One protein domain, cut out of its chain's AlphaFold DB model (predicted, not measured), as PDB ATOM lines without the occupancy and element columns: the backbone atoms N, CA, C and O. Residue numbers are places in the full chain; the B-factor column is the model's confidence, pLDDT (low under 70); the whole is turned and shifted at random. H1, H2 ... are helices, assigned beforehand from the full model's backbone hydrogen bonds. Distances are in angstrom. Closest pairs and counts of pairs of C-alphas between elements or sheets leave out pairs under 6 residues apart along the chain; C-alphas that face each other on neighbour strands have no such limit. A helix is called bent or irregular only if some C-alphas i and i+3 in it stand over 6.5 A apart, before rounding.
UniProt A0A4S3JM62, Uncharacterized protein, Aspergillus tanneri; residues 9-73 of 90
ATOM      1  N   ALA A   9     133.104 153.711  94.665       90.94
ATOM      2  CA  ALA A   9     131.822 153.672  95.376       90.94
ATOM      3  C   ALA A   9     131.929 152.995  96.754       90.94
ATOM      4  O   ALA A   9     131.474 153.551  97.751       90.94
ATOM      5  N   ALA A  10     132.601 151.841  96.836       94.19
ATOM      6  CA  ALA A  10     132.834 151.153  98.108       94.19
ATOM      7  C   ALA A  10     133.715 151.980  99.064       94.19
ATOM      8  O   ALA A  10     133.411 152.096 100.250       94.19
ATOM      9  N   TYR A  11     134.775 152.605  98.542       92.88
ATOM     10  CA  TYR A  11     135.647 153.485  99.322       92.88
ATOM     11  C   TYR A  11     134.875 154.703  99.853       92.88
ATOM     12  O   TYR A  11     134.867 154.941 101.059       92.88
ATOM     13  N   ALA A  12     134.172 155.427  98.983       91.50
ATOM     14  CA  ALA A  12     133.382 156.603  99.325       91.50
ATOM     15  C   ALA A  12     132.272 156.262 100.328       91.50
ATOM     16  O   ALA A  12     132.142 156.946 101.340       91.50
ATOM     17  N   GLY A  13     131.548 155.158 100.115       95.50
ATOM     18  CA  GLY A  13     130.538 154.668 101.054       95.50
ATOM     19  C   GLY A  13     131.120 154.348 102.433       95.50
ATOM     20  O   GLY A  13     130.566 154.771 103.445       95.50
ATOM     21  N   SER A  14     132.283 153.687 102.488       96.62
ATOM     22  CA  SER A  14     132.956 153.400 103.764       96.62
ATOM     23  C   SER A  14     133.358 154.673 104.521       96.62
ATOM     24  O   SER A  14     133.259 154.713 105.745       96.62
ATOM     25  N   LYS A  15     133.772 155.733 103.809       94.56
ATOM     26  CA  LYS A  15     134.146 157.021 104.413       94.56
ATOM     27  C   LYS A  15     132.935 157.846 104.834       94.56
ATOM     28  O   LYS A  15     132.981 158.449 105.900       94.56
ATOM     29  N   ALA A  16     131.844 157.812 104.071       91.25
ATOM     30  CA  ALA A  16     130.582 158.429 104.474       91.25
ATOM     31  C   ALA A  16     130.064 157.819 105.787       91.25
ATOM     32  O   ALA A  16     129.770 158.550 106.731       91.25
ATOM     33  N   LEU A  17     130.042 156.483 105.888       95.06
ATOM     34  CA  LEU A  17     129.664 155.793 107.122       95.06
ATOM     35  C   LEU A  17     130.618 156.122 108.277       95.06
ATOM     36  O   LEU A  17     130.158 156.440 109.371       95.06
ATOM     37  N   ALA A  18     131.933 156.078 108.041       93.38
ATOM     38  CA  ALA A  18     132.917 156.418 109.067       93.38
ATOM     39  C   ALA A  18     132.687 157.830 109.624       93.38
ATOM     40  O   ALA A  18     132.713 158.008 110.838       93.38
ATOM     41  N   ASN A  19     132.394 158.813 108.771       88.25
ATOM     42  CA  ASN A  19     132.139 160.166 109.240       88.25
ATOM     43  C   ASN A  19     130.866 160.267 110.101       88.25
ATOM     44  O   ASN A  19     130.883 160.953 111.120       88.25
ATOM     45  N   VAL A  20     129.786 159.559 109.741       88.75
ATOM     46  CA  VAL A  20     128.572 159.486 110.579       88.75
ATOM     47  C   VAL A  20     128.900 158.900 111.952       88.75
ATOM     48  O   VAL A  20     128.489 159.451 112.971       88.75
ATOM     49  N   LEU A  21     129.671 157.810 111.992       93.25
ATOM     50  CA  LEU A  21     130.054 157.158 113.244       93.25
ATOM     51  C   LEU A  21     130.907 158.069 114.132       93.25
ATOM     52  O   LEU A  21     130.642 158.157 115.324       93.25
ATOM     53  N   VAL A  22     131.883 158.780 113.560       87.94
ATOM     54  CA  VAL A  22     132.744 159.711 114.308       87.94
ATOM     55  C   VAL A  22     131.920 160.831 114.952       87.94
ATOM     56  O   VAL A  22     132.108 161.110 116.132       87.94
ATOM     57  N   VAL A  23     130.957 161.417 114.229       84.44
ATOM     58  CA  VAL A  23     130.045 162.430 114.797       84.44
ATOM     59  C   VAL A  23     129.217 161.845 115.939       84.44
ATOM     60  O   VAL A  23     129.114 162.453 117.002       84.44
ATOM     61  N   LYS A  24     128.646 160.650 115.746       86.94
ATOM     62  CA  LYS A  24     127.835 159.987 116.775       86.94
ATOM     63  C   LYS A  24     128.643 159.677 118.034       86.94
ATOM     64  O   LYS A  24     128.143 159.931 119.122       86.94
ATOM     65  N   MET A  25     129.888 159.225 117.889       88.94
ATOM     66  CA  MET A  25     130.793 158.981 119.015       88.94
ATOM     67  C   MET A  25     131.027 160.248 119.844       88.94
ATOM     68  O   MET A  25     130.949 160.168 121.066       88.94
ATOM     69  N   GLY A  26     131.257 161.401 119.204       88.19
ATOM     70  CA  GLY A  26     131.430 162.679 119.905       88.19
ATOM     71  C   GLY A  26     130.149 163.158 120.591       88.19
ATOM     72  O   GLY A  26     130.188 163.587 121.735       88.19
ATOM     73  N   MET A  27     128.991 163.011 119.935       84.38
ATOM     74  CA  MET A  27     127.688 163.369 120.523       84.38
ATOM     75  C   MET A  27     127.290 162.493 121.718       84.38
ATOM     76  O   MET A  27     126.479 162.909 122.538       84.38
ATOM     77  N   GLU A  28     127.776 161.254 121.771       94.81
ATOM     78  CA  GLU A  28     127.446 160.285 122.821       94.81
ATOM     79  C   GLU A  28     128.455 160.305 123.982       94.81
ATOM     80  O   GLU A  28     128.222 159.650 124.997       94.81
ATOM     81  N   ASN A  29     129.575 161.026 123.845       91.81
ATOM     82  CA  ASN A  29     130.673 161.031 124.810       91.81
ATOM     83  C   ASN A  29     131.252 162.443 124.989       91.81
ATOM     84  O   ASN A  29     132.232 162.797 124.339       91.81
ATOM     85  N   ASP A  30     130.721 163.208 125.947       87.75
ATOM     86  CA  ASP A  30     131.125 164.603 126.219       87.75
ATOM     87  C   ASP A  30     132.617 164.787 126.569       87.75
ATOM     88  O   ASP A  30     133.155 165.891 126.508       87.75
ATOM     89  N   TRP A  31     133.304 163.711 126.954       91.62
ATOM     90  CA  TRP A  31     134.732 163.716 127.280       91.62
ATOM     91  C   TRP A  31     135.640 163.484 126.061       91.62
ATOM     92  O   TRP A  31     136.861 163.607 126.178       91.62
ATOM     93  N   LEU A  32     135.079 163.107 124.906       83.62
ATOM     94  CA  LEU A  32     135.827 162.654 123.739       83.62
ATOM     95  C   LEU A  32     135.788 163.686 122.607       83.62
ATOM     96  O   LEU A  32     134.742 163.966 122.026       83.62
ATOM     97  N   ILE A  33     136.966 164.173 122.211       85.12
ATOM     98  CA  ILE A  33     137.116 164.963 120.984       85.12
ATOM     99  C   ILE A  33     137.218 164.007 119.795       85.12
ATOM    100  O   ILE A  33     138.149 163.206 119.697       85.12
ATOM    101  N   THR A  34     136.278 164.120 118.861       83.62
ATOM    102  CA  THR A  34     136.239 163.311 117.640       83.62
ATOM    103  C   THR A  34     136.494 164.157 116.401       83.62
ATOM    104  O   THR A  34     135.912 165.231 116.257       83.62
ATOM    105  N   LEU A  35     137.313 163.655 115.473       82.50
ATOM    106  CA  LEU A  35     137.674 164.377 114.257       82.50
ATOM    107  C   LEU A  35     137.664 163.460 113.025       82.50
ATOM    108  O   LEU A  35     138.202 162.353 113.052       82.50
ATOM    109  N   CYS A  36     137.103 163.952 111.922       84.62
ATOM    110  CA  CYS A  36     137.250 163.353 110.597       84.62
ATOM    111  C   CYS A  36     138.313 164.118 109.815       84.62
ATOM    112  O   CYS A  36     138.083 165.259 109.434       84.62
ATOM    113  N   ILE A  37     139.439 163.473 109.528       84.69
ATOM    114  CA  ILE A  37     140.536 164.073 108.764       84.69
ATOM    115  C   ILE A  37     140.487 163.516 107.353       84.69
ATOM    116  O   ILE A  37     140.500 162.293 107.177       84.69
ATOM    117  N   HIS A  38     140.504 164.385 106.341       87.75
ATOM    118  CA  HIS A  38     140.915 163.957 105.011       87.75
ATOM    119  C   HIS A  38     142.316 164.508 104.693       87.75
ATOM    120  O   HIS A  38     142.568 165.711 104.744       87.75
ATOM    121  N   PRO A  39     143.278 163.605 104.443       89.50
ATOM    122  CA  PRO A  39     144.693 163.958 104.392       89.50
ATOM    123  C   PRO A  39     145.100 164.514 103.028       89.50
ATOM    124  O   PRO A  39     146.247 164.921 102.859       89.50
ATOM    125  N   GLY A  40     144.184 164.444 102.058       89.19
ATOM    126  CA  GLY A  40     144.422 164.813 100.682       89.19
ATOM    127  C   GLY A  40     144.549 163.732  99.663       89.19
ATOM    128  O   GLY A  40     144.498 162.533  99.945       89.19
ATOM    129  N   LEU A  41     144.790 164.200  98.442       91.88
ATOM    130  CA  LEU A  41     145.340 163.374  97.386       91.88
ATOM    131  C   LEU A  41     146.861 163.308  97.589       91.88
ATOM    132  O   LEU A  41     147.625 164.040  96.962       91.88
ATOM    133  N   VAL A  42     147.275 162.439  98.516       96.62
ATOM    134  CA  VAL A  42     148.664 162.291  98.988       96.62
ATOM    135  C   VAL A  42     149.454 161.311  98.121       96.62
ATOM    136  O   VAL A  42     148.913 160.282  97.721       96.62
ATOM    137  N   GLN A  43     150.745 161.568  97.894       97.06
ATOM    138  CA  GLN A  43     151.697 160.735  97.130       97.06
ATOM    139  C   GLN A  43     152.062 159.411  97.829       97.06
ATOM    140  O   GLN A  43     153.222 159.063  98.015       97.06
ATOM    141  N   THR A  44     151.041 158.650  98.206       96.56
ATOM    142  CA  THR A  44     151.108 157.262  98.670       96.56
ATOM    143  C   THR A  44     150.793 156.311  97.515       96.56
ATOM    144  O   THR A  44     150.295 156.732  96.468       96.56
ATOM    145  N   ASN A  45     150.986 155.004  97.719       96.81
ATOM    146  CA  ASN A  45     150.559 153.990  96.747       96.81
ATOM    147  C   ASN A  45     149.068 154.133  96.384       96.81
ATOM    148  O   ASN A  45     148.712 154.091  95.207       96.81
ATOM    149  N   MET A  46     148.203 154.358  97.382       94.31
ATOM    150  CA  MET A  46     146.763 154.530  97.175       94.31
ATOM    151  C   MET A  46     146.437 155.844  96.456       94.31
ATOM    152  O   MET A  46     145.667 155.839  95.499       94.31
ATOM    153  N   GLY A  47     147.025 156.963  96.883       94.12
ATOM    154  CA  GLY A  47     146.732 158.262  96.276       94.12
ATOM    155  C   GLY A  47     147.243 158.370  94.841       94.12
ATOM    156  O   GLY A  47     146.505 158.825  93.973       94.12
ATOM    157  N   ASN A  48     148.438 157.852  94.541       95.38
ATOM    158  CA  ASN A  48     148.940 157.782  93.165       95.38
ATOM    159  C   ASN A  48     148.073 156.856  92.299       95.38
ATOM    160  O   ASN A  48     147.772 157.184  91.153       95.38
ATOM    161  N   ALA A  49     147.600 155.727  92.844       92.00
ATOM    162  CA  ALA A  49     146.650 154.872  92.138       92.00
ATOM    163  C   ALA A  49     145.326 155.596  91.836       92.00
ATOM    164  O   ALA A  49     144.813 155.452  90.730       92.00
ATOM    165  N   GLY A  50     144.824 156.398  92.779       89.88
ATOM    166  CA  GLY A  50     143.632 157.230  92.612       89.88
ATOM    167  C   GLY A  50     143.824 158.425  91.677       89.88
ATOM    168  O   GLY A  50     142.854 158.855  91.067       89.88
ATOM    169  N   ALA A  51     145.051 158.927  91.512       91.62
ATOM    170  CA  ALA A  51     145.383 160.066  90.653       91.62
ATOM    171  C   ALA A  51     145.409 159.695  89.153       91.62
ATOM    172  O   ALA A  51     144.967 160.476  88.307       91.62
ATOM    173  N   ARG A  52     145.849 158.473  88.822       89.31
ATOM    174  CA  ARG A  52     145.973 157.987  87.432       89.31
ATOM    175  C   ARG A  52     144.668 158.042  86.617       89.31
ATOM    176  O   ARG A  52     144.721 158.533  85.491       89.31
ATOM    177  N   PRO A  53     143.492 157.629  87.138       87.00
ATOM    178  CA  PRO A  53     142.208 157.792  86.445       87.00
ATOM    179  C   PRO A  53     141.851 159.240  86.083       87.00
ATOM    180  O   PRO A  53     141.034 159.455  85.191       87.00
ATOM    181  N   PHE A  54     142.449 160.225  86.759       85.81
ATOM    182  CA  PHE A  54     142.267 161.651  86.479       85.81
ATOM    183  C   PHE A  54     143.344 162.227  85.545       85.81
ATOM    184  O   PHE A  54     143.365 163.434  85.321       85.81
ATOM    185  N   GLY A  55     144.224 161.389  84.981       89.94
ATOM    186  CA  GLY A  55     145.297 161.816  84.075       89.94
ATOM    187  C   GLY A  55     146.504 162.437  84.781       89.94
ATOM    188  O   GLY A  55     147.331 163.070  84.133       89.94
ATOM    189  N   LEU A  56     146.607 162.271  86.101       92.00
ATOM    190  CA  LEU A  56     147.735 162.753  86.888       92.00
ATOM    191  C   LEU A  56     148.802 161.659  87.007       92.00
ATOM    192  O   LEU A  56     148.485 160.503  87.291       92.00
ATOM    193  N   GLU A  57     150.071 162.033  86.838       94.19
ATOM    194  CA  GLU A  57     151.214 161.125  87.031       94.19
ATOM    195  C   GLU A  57     151.322 160.664  88.492       94.19
ATOM    196  O   GLU A  57     151.561 159.492  88.785       94.19
ATOM    197  N   LYS A  58     151.092 161.599  89.415       96.00
ATOM    198  CA  LYS A  58     151.109 161.379  90.856       96.00
ATOM    199  C   LYS A  58     150.086 162.267  91.546       96.00
ATOM    200  O   LYS A  58     149.575 163.232  90.982       96.00
ATOM    201  N   ALA A  59     149.797 161.915  92.784       95.50
ATOM    202  CA  ALA A  59     148.938 162.673  93.667       95.50
ATOM    203  C   ALA A  59     149.493 164.097  93.915       95.50
ATOM    204  O   ALA A  59     150.703 164.333  93.841       95.50
ATOM    205  N   THR A  60     148.612 165.058  94.192       94.25
ATOM    206  CA  THR A  60     148.962 166.489  94.216       94.25
ATOM    207  C   THR A  60     149.687 166.933  95.484       94.25
ATOM    208  O   THR A  60     150.377 167.945  95.440       94.25
ATOM    209  N   LEU A  61     149.565 166.191  96.590       94.44
ATOM    210  CA  LEU A  61     150.176 166.534  97.876       94.44
ATOM    211  C   LEU A  61     151.290 165.551  98.254       94.44
ATOM    212  O   LEU A  61     151.132 164.338  98.107       94.44
ATOM    213  N   THR A  62     152.419 166.046  98.761       95.75
ATOM    214  CA  THR A  62     153.490 165.172  99.259       95.75
ATOM    215  C   THR A  62     153.097 164.513 100.587       95.75
ATOM    216  O   THR A  62     152.216 164.989 101.307       95.75
ATOM    217  N   LEU A  63     153.752 163.398 100.928       94.00
ATOM    218  CA  LEU A  63     153.545 162.736 102.222       94.00
ATOM    219  C   LEU A  63     153.930 163.652 103.396       94.00
ATOM    220  O   LEU A  63     153.239 163.679 104.414       94.00
ATOM    221  N   GLU A  64     155.020 164.404 103.242       93.25
ATOM    222  CA  GLU A  64     155.530 165.320 104.260       93.25
ATOM    223  C   GLU A  64     154.552 166.473 104.512       93.25
ATOM    224  O   GLU A  64     154.198 166.727 105.663       93.25
ATOM    225  N   ASP A  65     154.051 167.113 103.451       90.31
ATOM    226  CA  ASP A  65     153.104 168.226 103.574       90.31
ATOM    227  C   ASP A  65     151.782 167.764 104.194       90.31
ATOM    228  O   ASP A  65     151.251 168.414 105.092       90.31
ATOM    229  N   SER A  66     151.275 166.598 103.777       90.38
ATOM    230  CA  SER A  66     150.078 165.990 104.374       90.38
ATOM    231  C   SER A  66     150.252 165.723 105.870       90.38
ATOM    232  O   SER A  66     149.366 166.035 106.672       90.38
ATOM    233  N   SER A  67     151.419 165.207 106.264       89.56
ATOM    234  CA  SER A  67     151.724 164.905 107.664       89.56
ATOM    235  C   SER A  67     151.814 166.176 108.508       89.56
ATOM    236  O   SER A  67     151.210 166.233 109.576       89.56
ATOM    237  N   LYS A  68     152.492 167.221 108.013       87.38
ATOM    238  CA  LYS A  68     152.572 168.524 108.693       87.38
ATOM    239  C   LYS A  68     151.193 169.161 108.848       87.38
ATOM    240  O   LYS A  68     150.834 169.572 109.948       87.38
ATOM    241  N   ASN A  69     150.390 169.169 107.784       82.19
ATOM    242  CA  ASN A  69     149.036 169.727 107.815       82.19
ATOM    243  C   ASN A  69     148.132 169.012 108.829       82.19
ATOM    244  O   ASN A  69     147.283 169.642 109.449       82.19
ATOM    245  N   THR A  70     148.317 167.702 108.994       80.50
ATOM    246  CA  THR A  70     147.507 166.888 109.908       80.50
ATOM    247  C   THR A  70     147.993 166.972 111.359       80.50
ATOM    248  O   THR A  70     147.190 166.917 112.283       80.50
ATOM    249  N   ALA A  71     149.301 167.104 111.582       80.00
ATOM    250  CA  ALA A  71     149.883 167.144 112.924       80.00
ATOM    251  C   ALA A  71     149.618 168.465 113.668       80.00
ATOM    252  O   ALA A  71     149.641 168.486 114.895       80.00
ATOM    253  N   HIS A  72     149.365 169.558 112.942       72.44
ATOM    254  CA  HIS A  72     149.148 170.895 113.505       72.44
ATOM    255  C   HIS A  72     147.671 171.308 113.544       72.44
ATOM    256  O   HIS A  72     147.351 172.487 113.405       72.44
ATOM    257  N   ILE A  73     146.758 170.348 113.707       67.31
ATOM    258  CA  ILE A  73     145.335 170.650 113.885       67.31
ATOM    259  C   ILE A  73     145.152 171.268 115.275       67.31
ATOM    260  O   ILE A  73     145.248 170.570 116.283       67.31
TER     261      ILE A  73
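Overview. This is residues 9 to 73 of the 90 residues of an uncharacterized protein of Aspergillus tanneri (UniProt A0A4S3JM62). Look for a loose, open, only just flat frame: the long helix H1 makes one side, the chain turns at residues 29 to 32 and returns as an extended stretch between H1 and H3, and the short H2 sits at the far end. The helices touch nowhere. The printed part has 65 residues with three named helices, H1, H2, H3, and no named strand, all helix in class. It is loose, with a radius of gyration of the C-alphas of 14.6 A, and spans 44 by 30 by 13 A.

Along the chain. Find C-alpha 9 at (131.822, 153.672, 95.376); from there H1, residues 9 to 28, runs 28.6 A to C-alpha 28 at (127.446, 160.285, 122.821). H2 is residues 45 to 54, 15.3 A. H3, residues 63 to 71, runs 12.1 A to C-alpha 71 at (149.883, 167.144, 112.924).

Arrangement. H1 is apart from H2 and from H3, and H2 is apart from H3. Residues 9 to 14, which belong to H1, stand free, as do residues 27 to 32. H2 is neither bent nor irregular, but only just: C-alphas 50 and 53 are 6.4 A apart. In H1 and H3 every O i to N i+4 pair is within hydrogen-bond range; in H2, 4 of 6 are.

Size, cuts and confidence. The C-alphas farthest apart, of Asp 30 and Gly 55, are 44.6 A apart. The link from H1 to H2, 16 residues, is long; that from H2 to H3 is short. The printed part has no cut, and residue 73 alone has pLDDT under 70.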